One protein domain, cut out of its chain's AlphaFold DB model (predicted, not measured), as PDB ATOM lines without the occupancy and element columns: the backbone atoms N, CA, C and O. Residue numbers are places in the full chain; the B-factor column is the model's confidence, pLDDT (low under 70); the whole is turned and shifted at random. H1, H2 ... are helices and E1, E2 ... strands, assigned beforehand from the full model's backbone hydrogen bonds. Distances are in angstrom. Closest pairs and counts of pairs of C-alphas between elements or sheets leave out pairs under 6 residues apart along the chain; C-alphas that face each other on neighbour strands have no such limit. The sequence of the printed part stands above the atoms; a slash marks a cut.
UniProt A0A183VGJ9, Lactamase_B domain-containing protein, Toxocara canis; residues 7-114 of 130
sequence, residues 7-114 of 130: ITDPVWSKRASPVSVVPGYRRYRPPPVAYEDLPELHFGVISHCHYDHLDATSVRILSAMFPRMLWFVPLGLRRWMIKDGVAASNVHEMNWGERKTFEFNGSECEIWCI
ATOM      1  N   ILE A   7      91.971 110.434 125.886       97.44
ATOM      2  CA  ILE A   7      92.205 110.926 127.242       97.44
ATOM      3  C   ILE A   7      90.949 111.550 127.850       97.44
ATOM      4  O   ILE A   7      90.093 112.073 127.144       97.44
ATOM      5  N   THR A   8      90.833 111.494 129.173       97.44
ATOM      6  CA  THR A   8      89.696 112.035 129.928       97.44
ATOM      7  C   THR A   8      90.197 113.049 130.944       97.44
ATOM      8  O   THR A   8      91.138 112.732 131.670       97.44
ATOM      9  N   ASP A   9      89.572 114.225 131.008       97.12
ATOM     10  CA  ASP A   9      89.855 115.270 132.003       97.12
ATOM     11  C   ASP A   9      91.367 115.495 132.247       97.12
ATOM     12  O   ASP A   9      91.858 115.358 133.374       97.12
ATOM     13  N   PRO A  10      92.161 115.755 131.186       96.69
ATOM     14  CA  PRO A  10      93.609 115.767 131.293       96.69
ATOM     15  C   PRO A  10      94.102 116.933 132.142       96.69
ATOM     16  O   PRO A  10      93.893 118.101 131.814       96.69
ATOM     17  N   VAL A  11      94.852 116.601 133.193       95.31
ATOM     18  CA  VAL A  11      95.527 117.572 134.056       95.31
ATOM     19  C   VAL A  11      96.976 117.146 134.266       95.31
ATOM     20  O   VAL A  11      97.261 116.065 134.783       95.31
ATOM     21  N   TRP A  12      97.905 118.023 133.914       95.50
ATOM     22  CA  TRP A  12      99.341 117.902 134.198       95.50
ATOM     23  C   TRP A  12      99.837 119.045 135.079       95.50
ATOM     24  O   TRP A  12     100.870 118.909 135.740       95.50
ATOM     25  N   SER A  13      99.093 120.155 135.134       92.12
ATOM     26  CA  SER A  13      99.395 121.280 136.009       92.12
ATOM     27  C   SER A  13      99.584 120.837 137.464       92.12
ATOM     28  O   SER A  13      98.835 120.033 138.021       92.12
ATOM     29  N   LYS A  14     100.586 121.428 138.129       89.94
ATOM     30  CA  LYS A  14     100.895 121.161 139.547       89.94
ATOM     31  C   LYS A  14      99.772 121.592 140.499       89.94
ATOM     32  O   LYS A  14      99.769 121.168 141.656       89.94
ATOM     33  N   ARG A  15      98.869 122.469 140.055       89.12
ATOM     34  CA  ARG A  15      97.751 123.011 140.837       89.12
ATOM     35  C   ARG A  15      96.492 123.080 139.982       89.12
ATOM     36  O   ARG A  15      96.565 123.567 138.858       89.12
ATOM     37  N   ALA A  16      95.362 122.684 140.557       88.06
ATOM     38  CA  ALA A  16      94.038 123.003 140.034       88.06
ATOM     39  C   ALA A  16      93.658 124.414 140.514       88.06
ATOM     40  O   ALA A  16      93.254 124.600 141.663       88.06
ATOM     41  N   SER A  17      93.903 125.428 139.681       79.31
ATOM     42  CA  SER A  17      93.674 126.841 140.016       79.31
ATOM     43  C   SER A  17      93.550 127.704 138.750       79.31
ATOM     44  O   SER A  17      94.222 127.399 137.762       79.31
ATOM     45  N   PRO A  18      92.782 128.816 138.778       69.75
ATOM     46  CA  PRO A  18      92.754 129.809 137.696       69.75
ATOM     47  C   PRO A  18      94.117 130.418 137.379       69.75
ATOM     48  O   PRO A  18      94.375 130.813 136.246       69.75
ATOM     49  N   VAL A  19      94.965 130.545 138.396       65.88
ATOM     50  CA  VAL A  19      96.261 131.214 138.315       65.88
ATOM     51  C   VAL A  19      97.261 130.483 139.199       65.88
ATOM     52  O   VAL A  19      96.967 130.110 140.335       65.88
ATOM     53  N   SER A  20      98.477 130.298 138.687       58.53
ATOM     54  CA  SER A  20      99.555 129.545 139.347       58.53
ATOM     55  C   SER A  20      99.998 130.128 140.699       58.53
ATOM     56  O   SER A  20     100.607 129.404 141.496       58.53
ATOM     57  N   VAL A  21      99.680 131.408 140.941       56.69
ATOM     58  CA  VAL A  21     100.073 132.220 142.107       56.69
ATOM     59  C   VAL A  21      99.028 132.277 143.230       56.69
ATOM     60  O   VAL A  21      99.368 132.678 144.338       56.69
ATOM     61  N   VAL A  22      97.778 131.871 142.982       61.19
ATOM     62  CA  VAL A  22      96.707 131.861 144.000       61.19
ATOM     63  C   VAL A  22      96.665 130.496 144.702       61.19
ATOM     64  O   VAL A  22      96.951 129.479 144.057       61.19
ATOM     65  N   PRO A  23      96.317 130.433 146.006       61.47
ATOM     66  CA  PRO A  23      96.075 129.173 146.695       61.47
ATOM     67  C   PRO A  23      95.019 128.345 145.957       61.47
ATOM     68  O   PRO A  23      93.885 128.771 145.774       61.47
ATOM     69  N   GLY A  24      95.414 127.151 145.538       68.19
ATOM     70  CA  GLY A  24      94.551 126.137 144.947       68.19
ATOM     71  C   GLY A  24      95.075 124.760 145.331       68.19
ATOM     72  O   GLY A  24      96.158 124.640 145.920       68.19
ATOM     73  N   TYR A  25      94.327 123.711 145.006       81.62
ATOM     74  CA  TYR A  25      94.707 122.356 145.391       81.62
ATOM     75  C   TYR A  25      95.947 121.914 144.610       81.62
ATOM     76  O   TYR A  25      95.921 121.725 143.391       81.62
ATOM     77  N   ARG A  26      97.076 121.797 145.318       87.12
ATOM     78  CA  ARG A  26      98.333 121.292 144.760       87.12
ATOM     79  C   ARG A  26      98.255 119.778 144.648       87.12
ATOM     80  O   ARG A  26      97.945 119.094 145.620       87.12
ATOM     81  N   ARG A  27      98.626 119.255 143.485       89.69
ATOM     82  CA  ARG A  27      98.750 117.817 143.277       89.69
ATOM     83  C   ARG A  27      99.860 117.243 144.166       89.69
ATOM     84  O   ARG A  27     100.965 117.785 144.216       89.69
ATOM     85  N   TYR A  28      99.568 116.130 144.834       92.62
ATOM     86  CA  TYR A  28     100.524 115.437 145.702       92.62
ATOM     87  C   TYR A  28     101.500 114.528 144.935       92.62
ATOM     88  O   TYR A  28     102.662 114.400 145.312       92.62
ATOM     89  N   ARG A  29     101.046 113.904 143.842       92.75
ATOM     90  CA  ARG A  29     101.851 113.017 142.982       92.75
ATOM     91  C   ARG A  29     102.194 113.699 141.653       92.75
ATOM     92  O   ARG A  29     101.431 114.550 141.222       92.75
ATOM     93  N   PRO A  30     103.309 113.385 140.981       92.94
ATOM     94  CA  PRO A  30     103.510 113.848 139.608       92.94
ATOM     95  C   PRO A  30     102.454 113.237 138.661       92.94
ATOM     96  O   PRO A  30     101.826 112.236 139.021       92.94
ATOM     97  N   PRO A  31     102.224 113.819 137.468       93.88
ATOM     98  CA  PRO A  31     101.542 113.111 136.386       93.88
ATOM     99  C   PRO A  31     102.204 111.745 136.133       93.88
ATOM    100  O   PRO A  31     103.424 111.642 136.269       93.88
ATOM    101  N   PRO A  32     101.427 110.704 135.794       91.38
ATOM    102  CA  PRO A  32     101.964 109.352 135.644       91.38
ATOM    103  C   PRO A  32     102.857 109.185 134.404       91.38
ATOM    104  O   PRO A  32     103.595 108.210 134.329       91.38
ATOM    105  N   VAL A  33     102.784 110.112 133.448       95.56
ATOM    106  CA  VAL A  33     103.510 110.081 132.174       95.56
ATOM    107  C   VAL A  33     103.831 111.512 131.730       95.56
ATOM    108  O   VAL A  33     103.065 112.437 132.033       95.56
ATOM    109  N   ALA A  34     104.969 111.718 131.069       96.38
ATOM    110  CA  ALA A  34     105.293 112.995 130.429       96.38
ATOM    111  C   ALA A  34     104.418 113.204 129.181       96.38
ATOM    112  O   ALA A  34     103.814 112.258 128.681       96.38
ATOM    113  N   TYR A  35     104.302 114.440 128.690       96.75
ATOM    114  CA  TYR A  35     103.501 114.686 127.486       96.75
ATOM    115  C   TYR A  35     104.125 114.011 126.263       96.75
ATOM    116  O   TYR A  35     103.417 113.468 125.423       96.75
ATOM    117  N   GLU A  36     105.452 114.038 126.192       96.38
ATOM    118  CA  GLU A  36     106.276 113.520 125.103       96.38
ATOM    119  C   GLU A  36     106.214 111.991 124.996       96.38
ATOM    120  O   GLU A  36     106.441 111.439 123.923       96.38
ATOM    121  N   ASP A  37     105.863 111.326 126.097       96.81
ATOM    122  CA  ASP A  37     105.727 109.873 126.184       96.81
ATOM    123  C   ASP A  37     104.290 109.399 125.885       96.81
ATOM    124  O   ASP A  37     104.004 108.198 125.929       96.81
ATOM    125  N   LEU A  38     103.357 110.320 125.612       96.62
ATOM    126  CA  LEU A  38     101.999 109.955 125.218       96.62
ATOM    127  C   LEU A  38     101.987 109.384 123.791       96.62
ATOM    128  O   LEU A  38     102.661 109.913 122.905       96.62
ATOM    129  N   PRO A  39     101.174 108.345 123.523       94.62
ATOM    130  CA  PRO A  39     100.900 107.936 122.152       94.62
ATOM    131  C   PRO A  39     100.093 109.023 121.426       94.62
ATOM    132  O   PRO A  39      99.493 109.888 122.064       94.62
ATOM    133  N   GLU A  40     100.001 108.926 120.097       94.56
ATOM    134  CA  GLU A  40      99.065 109.747 119.316       94.56
ATOM    135  C   GLU A  40      97.645 109.611 119.894       94.56
ATOM    136  O   GLU A  40      97.080 108.513 119.954       94.56
ATOM    137  N   LEU A  41      97.070 110.733 120.327       96.81
ATOM    138  CA  LEU A  41      95.713 110.785 120.861       96.81
ATOM    139  C   LEU A  41      94.725 111.154 119.757       96.81
ATOM    140  O   LEU A  41      94.884 112.152 119.057       96.81
ATOM    141  N   HIS A  42      93.655 110.372 119.645       97.06
ATOM    142  CA  HIS A  42      92.594 110.602 118.664       97.06
ATOM    143  C   HIS A  42      91.584 111.614 119.178       97.06
ATOM    144  O   HIS A  42      91.109 112.471 118.433       97.06
ATOM    145  N   PHE A  43      91.251 111.521 120.465       97.75
ATOM    146  CA  PHE A  43      90.342 112.461 121.088       97.75
ATOM    147  C   PHE A  43      90.550 112.616 122.592       97.75
ATOM    148  O   PHE A  43      91.146 111.772 123.263       97.75
ATOM    149  N   GLY A  44      90.032 113.719 123.116       97.81
ATOM    150  CA  GLY A  44      89.916 114.011 124.532       97.81
ATOM    151  C   GLY A  44      88.462 114.250 124.909       97.81
ATOM    152  O   GLY A  44      87.689 114.788 124.116       97.81
ATOM    153  N   VAL A  45      88.088 113.872 126.125       98.00
ATOM    154  CA  VAL A  45      86.766 114.169 126.685       98.00
ATOM    155  C   VAL A  45      86.917 115.027 127.934       98.00
ATOM    156  O   VAL A  45      87.808 114.780 128.749       98.00
ATOM    157  N   ILE A  46      86.051 116.030 128.071       97.94
ATOM    158  CA  ILE A  46      85.930 116.849 129.278       97.94
ATOM    159  C   ILE A  46      84.562 116.592 129.898       97.94
ATOM    160  O   ILE A  46      83.542 116.728 129.225       97.94
ATOM    161  N   SER A  47      84.526 116.239 131.177       95.94
ATOM    162  CA  SER A  47      83.281 115.975 131.898       95.94
ATOM    163  C   SER A  47      82.576 117.261 132.335       95.94
ATOM    164  O   SER A  47      81.357 117.371 132.219       95.94
ATOM    165  N   HIS A  48      83.332 118.237 132.840       94.19
ATOM    166  CA  HIS A  48      82.833 119.523 133.321       94.19
ATOM    167  C   HIS A  48      83.975 120.538 133.481       94.19
ATOM    168  O   HIS A  48      85.143 120.234 133.244       94.19
ATOM    169  N   CYS A  49      83.648 121.772 133.867       91.25
ATOM    170  CA  CYS A  49      84.586 122.885 133.763       91.25
ATOM    171  C   CYS A  49      85.433 123.166 135.020       91.25
ATOM    172  O   CYS A  49      86.148 124.164 135.019       91.25
ATOM    173  N   HIS A  50      85.409 122.347 136.079       91.75
ATOM    174  CA  HIS A  50      86.248 122.597 137.265       91.75
ATOM    175  C   HIS A  50      87.751 122.508 136.948       91.75
ATOM    176  O   HIS A  50      88.171 121.860 135.992       91.75
ATOM    177  N   TYR A  51      88.589 123.192 137.734       90.62
ATOM    178  CA  TYR A  51      90.031 123.316 137.464       90.62
ATOM    179  C   TYR A  51      90.822 122.008 137.562       90.62
ATOM    180  O   TYR A  51      91.919 121.919 137.018       90.62
ATOM    181  N   ASP A  52      90.294 121.021 138.272       89.56
ATOM    182  CA  ASP A  52      90.847 119.678 138.419       89.56
ATOM    183  C   ASP A  52      90.400 118.709 137.314       89.56
ATOM    184  O   ASP A  52      90.929 117.602 137.250       89.56
ATOM    185  N   HIS A  53      89.513 119.149 136.415       94.50
ATOM    186  CA  HIS A  53      89.065 118.393 135.239       94.50
ATOM    187  C   HIS A  53      89.362 119.108 133.909       94.50
ATOM    188  O   HIS A  53      89.606 118.469 132.890       94.50
ATOM    189  N   LEU A  54      89.404 120.445 133.921       95.00
ATOM    190  CA  LEU A  54      89.704 121.296 132.773       95.00
ATOM    191  C   LEU A  54      90.909 122.204 133.061       95.00
ATOM    192  O   LEU A  54      90.776 123.364 133.490       95.00
ATOM    193  N   ASP A  55      92.092 121.663 132.783       94.88
ATOM    194  CA  ASP A  55      93.377 122.354 132.855       94.88
ATOM    195  C   ASP A  55      93.748 122.962 131.495       94.88
ATOM    196  O   ASP A  55      94.146 122.259 130.566       94.88
ATOM    197  N   ALA A  56      93.656 124.291 131.397       94.62
ATOM    198  CA  ALA A  56      93.954 125.054 130.180       94.62
ATOM    199  C   ALA A  56      95.353 124.760 129.617       94.62
ATOM    200  O   ALA A  56      95.543 124.644 128.409       94.62
ATOM    201  N   THR A  57      96.346 124.584 130.495       94.69
ATOM    202  CA  THR A  57      97.715 124.276 130.067       94.69
ATOM    203  C   THR A  57      97.766 122.922 129.364       94.69
ATOM    204  O   THR A  57      98.345 122.813 128.286       94.69
ATOM    205  N   SER A  58      97.101 121.912 129.933       96.25
ATOM    206  CA  SER A  58      97.026 120.580 129.332       96.25
ATOM    207  C   SER A  58      96.271 120.581 128.013       96.25
ATOM    208  O   SER A  58      96.770 120.020 127.044       96.25
ATOM    209  N   VAL A  59      95.121 121.254 127.939       97.25
ATOM    210  CA  VAL A  59      94.344 121.360 126.694       97.25
ATOM    211  C   VAL A  59      95.175 121.987 125.572       97.25
ATOM    212  O   VAL A  59      95.205 121.450 124.463       97.25
ATOM    213  N   ARG A  60      95.891 123.083 125.857       96.94
ATOM    214  CA  ARG A  60      96.761 123.759 124.882       96.94
ATOM    215  C   ARG A  60      97.908 122.881 124.407       96.94
ATOM    216  O   ARG A  60      98.106 122.763 123.202       96.94
ATOM    217  N   ILE A  61      98.650 122.275 125.336       97.50
ATOM    218  CA  ILE A  61      99.806 121.434 125.001       97.50
ATOM    219  C   ILE A  61      99.355 120.236 124.163       97.50
ATOM    220  O   ILE A  61      99.901 120.015 123.087       97.50
ATOM    221  N   LEU A  62      98.309 119.525 124.591       97.88
ATOM    222  CA  LEU A  62      97.790 118.366 123.861       97.88
ATOM    223  C   LEU A  62      97.275 118.747 122.468       97.88
ATOM    224  O   LEU A  62      97.583 118.059 121.502       97.88
ATOM    225  N   SER A  63      96.557 119.866 122.335       97.75
ATOM    226  CA  SER A  63      96.050 120.318 121.029       97.75
ATOM    227  C   SER A  63      97.165 120.774 120.082       97.75
ATOM    228  O   SER A  63      97.022 120.654 118.869       97.75
ATOM    229  N   ALA A  64      98.271 121.293 120.622       97.38
ATOM    230  CA  ALA A  64      99.448 121.652 119.835       97.38
ATOM    231  C   ALA A  64     100.258 120.415 119.411       97.38
ATOM    232  O   ALA A  64     100.729 120.358 118.277       97.38
ATOM    233  N   MET A  65     100.403 119.429 120.300       97.62
ATOM    234  CA  MET A  65     101.119 118.177 120.023       97.62
ATOM    235  C   MET A  65     100.353 117.254 119.077       97.62
ATOM    236  O   MET A  65     100.970 116.604 118.236       97.62
ATOM    237  N   PHE A  66      99.020 117.234 119.171       97.31
ATOM    238  CA  PHE A  66      98.140 116.376 118.379       97.31
ATOM    239  C   PHE A  66      97.114 117.220 117.594       97.31
ATOM    240  O   PHE A  66      95.940 117.283 117.966       97.31
ATOM    241  N   PRO A  67      97.497 117.866 116.473       96.69
ATOM    242  CA  PRO A  67      96.634 118.826 115.770       96.69
ATOM    243  C   PRO A  67      95.336 118.246 115.190       96.69
ATOM    244  O   PRO A  67      94.418 118.996 114.859       96.69
ATOM    245  N   ARG A  68      95.258 116.918 115.031       95.81
ATOM    246  CA  ARG A  68      94.062 116.201 114.555       95.81
ATOM    247  C   ARG A  68      93.166 115.698 115.689       95.81
ATOM    248  O   ARG A  68      92.092 115.177 115.409       95.81
ATOM    249  N   MET A  69      93.604 115.828 116.941       97.00
ATOM    250  CA  MET A  69      92.852 115.366 118.101       97.00
ATOM    251  C   MET A  69      91.534 116.133 118.214       97.00
ATOM    252  O   MET A  69      91.511 117.366 118.157       97.00
ATOM    253  N   LEU A  70      90.442 115.394 118.400       98.19
ATOM    254  CA  LEU A  70      89.115 115.952 118.641       98.19
ATOM    255  C   LEU A  70      88.851 116.116 120.142       98.19
ATOM    256  O   LEU A  70      89.347 115.354 120.965       98.19
ATOM    257  N   TRP A  71      88.025 117.082 120.512       98.44
ATOM    258  CA  TRP A  71      87.582 117.322 121.879       98.44
ATOM    259  C   TRP A  71      86.073 117.185 121.973       98.44
ATOM    260  O   TRP A  71      85.346 117.865 121.252       98.44
ATOM    261  N   PHE A  72      85.612 116.361 122.904       98.31
ATOM    262  CA  PHE A  72      84.201 116.200 123.235       98.31
ATOM    263  C   PHE A  72      83.925 116.848 124.580       98.31
ATOM    264  O   PHE A  72      84.546 116.498 125.586       98.31
ATOM    265  N   VAL A  73      83.033 117.833 124.584       97.94
ATOM    266  CA  VAL A  73      82.802 118.693 125.745       97.94
ATOM    267  C   VAL A  73      81.306 118.919 125.986       97.94
ATOM    268  O   VAL A  73      80.528 118.841 125.033       97.94
ATOM    269  N   PRO A  74      80.878 119.236 127.221       95.81
ATOM    270  CA  PRO A  74      79.485 119.549 127.511       95.81
ATOM    271  C   PRO A  74      79.069 120.883 126.878       95.81
ATOM    272  O   PRO A  74      79.919 121.732 126.586       95.81
ATOM    273  N   LEU A  75      77.757 121.087 126.727       94.44
ATOM    274  CA  LEU A  75      77.162 122.362 126.309       94.44
ATOM    275  C   LEU A  75      77.774 123.575 127.025       94.44
ATOM    276  O   LEU A  75      77.937 123.556 128.240       94.44
ATOM    277  N   GLY A  76      78.063 124.625 126.252       92.25
ATOM    278  CA  GLY A  76      78.650 125.910 126.646       92.25
ATOM    279  C   GLY A  76      80.186 125.947 126.620       92.25
ATOM    280  O   GLY A  76      80.782 127.011 126.414       92.25
ATOM    281  N   LEU A  77      80.866 124.797 126.721       95.25
ATOM    282  CA  LEU A  77      82.326 124.771 126.847       95.25
ATOM    283  C   LEU A  77      83.063 124.998 125.526       95.25
ATOM    284  O   LEU A  77      84.244 125.354 125.532       95.25
ATOM    285  N   ARG A  78      82.395 124.850 124.376       96.62
ATOM    286  CA  ARG A  78      83.051 125.004 123.072       96.62
ATOM    287  C   ARG A  78      83.655 126.386 122.893       96.62
ATOM    288  O   ARG A  78      84.779 126.518 122.407       96.62
ATOM    289  N   ARG A  79      82.932 127.426 123.311       95.31
ATOM    290  CA  ARG A  79      83.420 128.807 123.239       95.31
ATOM    291  C   ARG A  79      84.686 128.991 124.073       95.31
ATOM    292  O   ARG A  79      85.599 129.694 123.640       95.31
ATOM    293  N   TRP A  80      84.734 128.369 125.248       94.50
ATOM    294  CA  TRP A  80      85.898 128.418 126.124       94.50
ATOM    295  C   TRP A  80      87.105 127.728 125.478       94.50
ATOM    296  O   TRP A  80      88.160 128.347 125.389       94.50
ATOM    297  N   MET A  81      86.929 126.518 124.933       97.31
ATOM    298  CA  MET A  81      87.999 125.754 124.268       97.31
ATOM    299  C   MET A  81      88.622 126.528 123.101       97.31
ATOM    300  O   MET A  81      89.843 126.614 122.980       97.31
ATOM    301  N   ILE A  82      87.784 127.157 122.270       97.56
ATOM    302  CA  ILE A  82      88.249 127.971 121.137       97.56
ATOM    303  C   ILE A  82      89.031 129.189 121.627       97.56
ATOM    304  O   ILE A  82      90.110 129.483 121.116       97.56
ATOM    305  N   LYS A  83      88.516 129.888 122.647       94.94
ATOM    306  CA  LYS A  83      89.217 131.024 123.263       94.94
ATOM    307  C   LYS A  83      90.562 130.601 123.863       94.94
ATOM    308  O   LYS A  83      91.487 131.409 123.906       94.94
ATOM    309  N   ASP A  84      90.665 129.360 124.327       93.50
ATOM    310  CA  ASP A  84      91.882 128.813 124.913       93.50
ATOM    311  C   ASP A  84      92.918 128.357 123.869       93.50
ATOM    312  O   ASP A  84      94.061 128.103 124.240       93.50
ATOM    313  N   GLY A  85      92.568 128.348 122.577       94.12
ATOM    314  CA  GLY A  85      93.487 128.087 121.462       94.12
ATOM    315  C   GLY A  85      93.218 126.796 120.689       94.12
ATOM    316  O   GLY A  85      93.988 126.460 119.793       94.12
ATOM    317  N   VAL A  86      92.142 126.068 121.000       97.88
ATOM    318  CA  VAL A  86      91.766 124.853 120.264       97.88
ATOM    319  C   VAL A  86      91.063 125.222 118.956       97.88
ATOM    320  O   VAL A  86      90.171 126.073 118.936       97.88
ATOM    321  N   ALA A  87      91.428 124.566 117.851       97.62
ATOM    322  CA  ALA A  87      90.778 124.784 116.563       97.62
ATOM    323  C   ALA A  87      89.271 124.486 116.648       97.62
ATOM    324  O   ALA A  87      88.855 123.436 117.132       97.62
ATOM    325  N   ALA A  88      88.438 125.392 116.134       97.62
ATOM    326  CA  ALA A  88      86.982 125.276 116.220       97.62
ATOM    327  C   ALA A  88      86.414 124.025 115.520       97.62
ATOM    328  O   ALA A  88      85.342 123.551 115.903       97.62
ATOM    329  N   SER A  89      87.122 123.506 114.513       97.44
ATOM    330  CA  SER A  89      86.824 122.244 113.822       97.44
ATOM    331  C   SER A  89      87.013 121.017 114.707       97.44
ATOM    332  O   SER A  89      86.384 119.996 114.462       97.44
ATOM    333  N   ASN A  90      87.850 121.125 115.738       98.12
ATOM    334  CA  ASN A  90      88.239 120.006 116.585       98.12
ATOM    335  C   ASN A  90      87.412 119.940 117.872       98.12
ATOM    336  O   ASN A  90      87.681 119.088 118.705       98.12
ATOM    337  N   VAL A  91      86.438 120.832 118.085       98.31
ATOM    338  CA  VAL A  91      85.640 120.861 119.320       98.31
ATOM    339  C   VAL A  91      84.187 120.512 119.028       98.31
ATOM    340  O   VAL A  91      83.455 121.283 118.397       98.31
ATOM    341  N   HIS A  92      83.763 119.366 119.550       98.00
ATOM    342  CA  HIS A  92      82.406 118.854 119.508       98.00
ATOM    343  C   HIS A  92      81.725 119.072 120.856       98.00
ATOM    344  O   HIS A  92      81.996 118.398 121.847       98.00
ATOM    345  N   GLU A  93      80.813 120.031 120.863       97.38
ATOM    346  CA  GLU A  93      79.923 120.277 121.988       97.38
ATOM    347  C   GLU A  93      78.757 119.287 121.969       97.38
ATOM    348  O   GLU A  93      78.237 118.986 120.887       97.38
ATOM    349  N   MET A  94      78.388 118.765 123.141       97.44
ATOM    350  CA  MET A  94      77.364 117.735 123.290       97.44
ATOM    351  C   MET A  94      76.435 118.013 124.477       97.44
ATOM    352  O   MET A  94      76.879 118.432 125.549       97.44
ATOM    353  N   ASN A  95      75.144 117.752 124.286       96.12
ATOM    354  CA  ASN A  95      74.132 117.739 125.340       96.12
ATOM    355  C   ASN A  95      73.927 116.329 125.905       96.12
ATOM    356  O   ASN A  95      74.222 115.328 125.254       96.12
ATOM    357  N   TRP A  96      73.366 116.236 127.106       94.81
ATOM    358  CA  TRP A  96      72.988 114.956 127.689       94.81
ATOM    359  C   TRP A  96      72.014 114.192 126.789       94.81
ATOM    360  O   TRP A  96      71.042 114.746 126.280       94.81
ATOM    361  N   GLY A  97      72.278 112.900 126.623       95.81
ATOM    362  CA  GLY A  97      71.547 112.016 125.721       95.81
ATOM    363  C   GLY A  97      72.013 112.086 124.266       95.81
ATOM    364  O   GLY A  97      71.616 111.228 123.479       95.81
ATOM    365  N   GLU A  98      72.863 113.046 123.890       97.12
ATOM    366  CA  GLU A  98      73.444 113.068 122.552       97.12
ATOM    367  C   GLU A  98      74.536 112.010 122.408       97.12
ATOM    368  O   GLU A  98      75.354 111.777 123.306       97.12
ATOM    369  N   ARG A  99      74.571 111.418 121.215       96.56
ATOM    370  CA  ARG A  99      75.626 110.519 120.765       96.56
ATOM    371  C   ARG A  99      76.175 110.994 119.432       96.56
ATOM    372  O   ARG A  99      75.436 111.551 118.617       96.56
ATOM    373  N   LYS A 100      77.460 110.762 119.202       94.81
ATOM    374  CA  LYS A 100      78.104 111.016 117.915       94.81
ATOM    375  C   LYS A 100      79.030 109.865 117.562       94.81
ATOM    376  O   LYS A 100      79.759 109.373 118.419       94.81
ATOM    377  N   THR A 101      79.005 109.487 116.294       96.31
ATOM    378  CA  THR A 101      79.824 108.409 115.743       96.31
ATOM    379  C   THR A 101      80.980 109.003 114.952       96.31
ATOM    380  O   THR A 101      80.780 109.917 114.152       96.31
ATOM    381  N   PHE A 102      82.181 108.489 115.186       94.06
ATOM    382  CA  PHE A 102      83.412 108.892 114.516       94.06
ATOM    383  C   PHE A 102      84.223 107.667 114.140       94.06
ATOM    384  O   PHE A 102      84.207 106.663 114.846       94.06
ATOM    385  N   GLU A 103      84.984 107.773 113.062       93.25
ATOM    386  CA  GLU A 103      85.973 106.770 112.708       93.25
ATOM    387  C   GLU A 103      87.355 107.224 113.187       93.25
ATOM    388  O   GLU A 103      87.827 108.306 112.832       93.25
ATOM    389  N   PHE A 104      88.014 106.388 113.986       92.25
ATOM    390  CA  PHE A 104      89.388 106.594 114.431       92.25
ATOM    391  C   PHE A 104      90.221 105.371 114.051       92.25
ATOM    392  O   PHE A 104      89.953 104.266 114.518       92.25
ATOM    393  N   ASN A 105      91.232 105.552 113.196       89.69
ATOM    394  CA  ASN A 105      92.095 104.468 112.703       89.69
ATOM    395  C   ASN A 105      91.318 103.246 112.172       89.69
ATOM    396  O   ASN A 105      91.595 102.109 112.559       89.69
ATOM    397  N   GLY A 106      90.307 103.478 111.326       89.69
ATOM    398  CA  GLY A 106      89.469 102.413 110.762       89.69
ATOM    399  C   GLY A 106      88.558 101.717 111.779       89.69
ATOM    400  O   GLY A 106      87.951 100.699 111.458       89.69
ATOM    401  N   SER A 107      88.477 102.230 113.011       90.44
ATOM    402  CA  SER A 107      87.568 101.747 114.049       90.44
ATOM    403  C   SER A 107      86.443 102.756 114.248       90.44
ATOM    404  O   SER A 107      86.694 103.907 114.608       90.44
ATOM    405  N   GLU A 108      85.199 102.326 114.050       93.06
ATOM    406  CA  GLU A 108      84.031 103.130 114.404       93.06
ATOM    407  C   GLU A 108      83.913 103.232 115.932       93.06
ATOM    408  O   GLU A 108      84.005 102.239 116.656       93.06
ATOM    409  N   CYS A 109      83.742 104.450 116.429       93.94
ATOM    410  CA  CYS A 109      83.613 104.777 117.838       93.94
ATOM    411  C   CYS A 109      82.379 105.644 118.039       93.94
ATOM    412  O   CYS A 109      82.203 106.662 117.370       93.94
ATOM    413  N   GLU A 110      81.559 105.278 119.014       95.69
ATOM    414  CA  GLU A 110      80.408 106.067 119.419       95.69
ATOM    415  C   GLU A 110      80.651 106.700 120.785       95.69
ATOM    416  O   GLU A 110      81.005 106.030 121.756       95.69
ATOM    417  N   ILE A 111      80.455 108.011 120.855       96.25
ATOM    418  CA  ILE A 111      80.688 108.809 122.052       96.25
ATOM    419  C   ILE A 111      79.337 109.304 122.535       96.25
ATOM    420  O   ILE A 111      78.607 109.931 121.772       96.25
ATOM    421  N   TRP A 112      79.021 109.025 123.798       97.44
ATOM    422  CA  TRP A 112      77.776 109.420 124.451       97.44
ATOM    423  C   TRP A 112      78.050 110.460 125.528       97.44
ATOM    424  O   TRP A 112      78.912 110.262 126.385       97.44
ATOM    425  N   CYS A 113      77.273 111.538 125.530       96.88
ATOM    426  CA  CYS A 113      77.238 112.468 126.648       96.88
ATOM    427  C   CYS A 113      76.074 112.074 127.562       96.88
ATOM    428  O   CYS A 113      74.910 112.227 127.198       96.88
ATOM    429  N   ILE A 114      76.371 111.519 128.736       96.06
ATOM    430  CA  ILE A 114      75.354 111.030 129.677       96.06
ATOM    431  C   ILE A 114      75.175 111.984 130.868       96.06
ATOM    432  O   ILE A 114      76.123 112.684 131.232       96.06
TER     433      ILE A 114
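Overview. This is residues 7 to 114 of the 130 residues of the protein "Lactamase_B domain-containing protein" of Toxocara canis (UniProt A0A183VGJ9). Amid little regular structure, a small parallel sheet, E1 E2 E3, has H2 over E3; the hairpin E4 and E5 is at one end of the long axis, and the loop of residues 7 to 42 reaches the other. The 108 printed residues include two named helices and five strands, E1 H1 E2 H2 E3 E4 E5, class mixed. It is compact, radius of gyration of the C-alphas 14.2 A, spanning 41 by 30 by 23 A.

Along the chain. After residues 7 to 42, find C-alpha 43 at (90.342, 112.461, 121.088), where E1 runs to 45. Next come H1, 56 to 65, 14.2 A; E2, 70 to 74; H2, 77 to 84; E3, 91 to 94; E4, 99 to 104; and E5, 107 to 112, 16.2 A, ending at (77.776, 109.420, 124.451).

Arrangement. Look within hydrogen-bond range for N 44 and O 70 between E1 and E2, N 92 and O 71 between E2 and E3, and N 102 and O 109 in the antiparallel hairpin E4 and E5, each 2.8 A. Right-handed strand-helix-strand units, parallel neighbours joined through a helix, are E1, H1, E2 and E2, H2, E3. H2 runs along E3, height 9.2 A over the sheet, closest C-alphas Arg 78 and Glu 93, 5.8 A; H1 only grazes it. In H1 and H2 every O i to N i+4 pair is within range.

Size, cuts and confidence. The farthest C-alphas, Pro 23 and Gly 106, are 45.3 A apart. The printed part has no cut; residues 18 to 24 have pLDDT under 70.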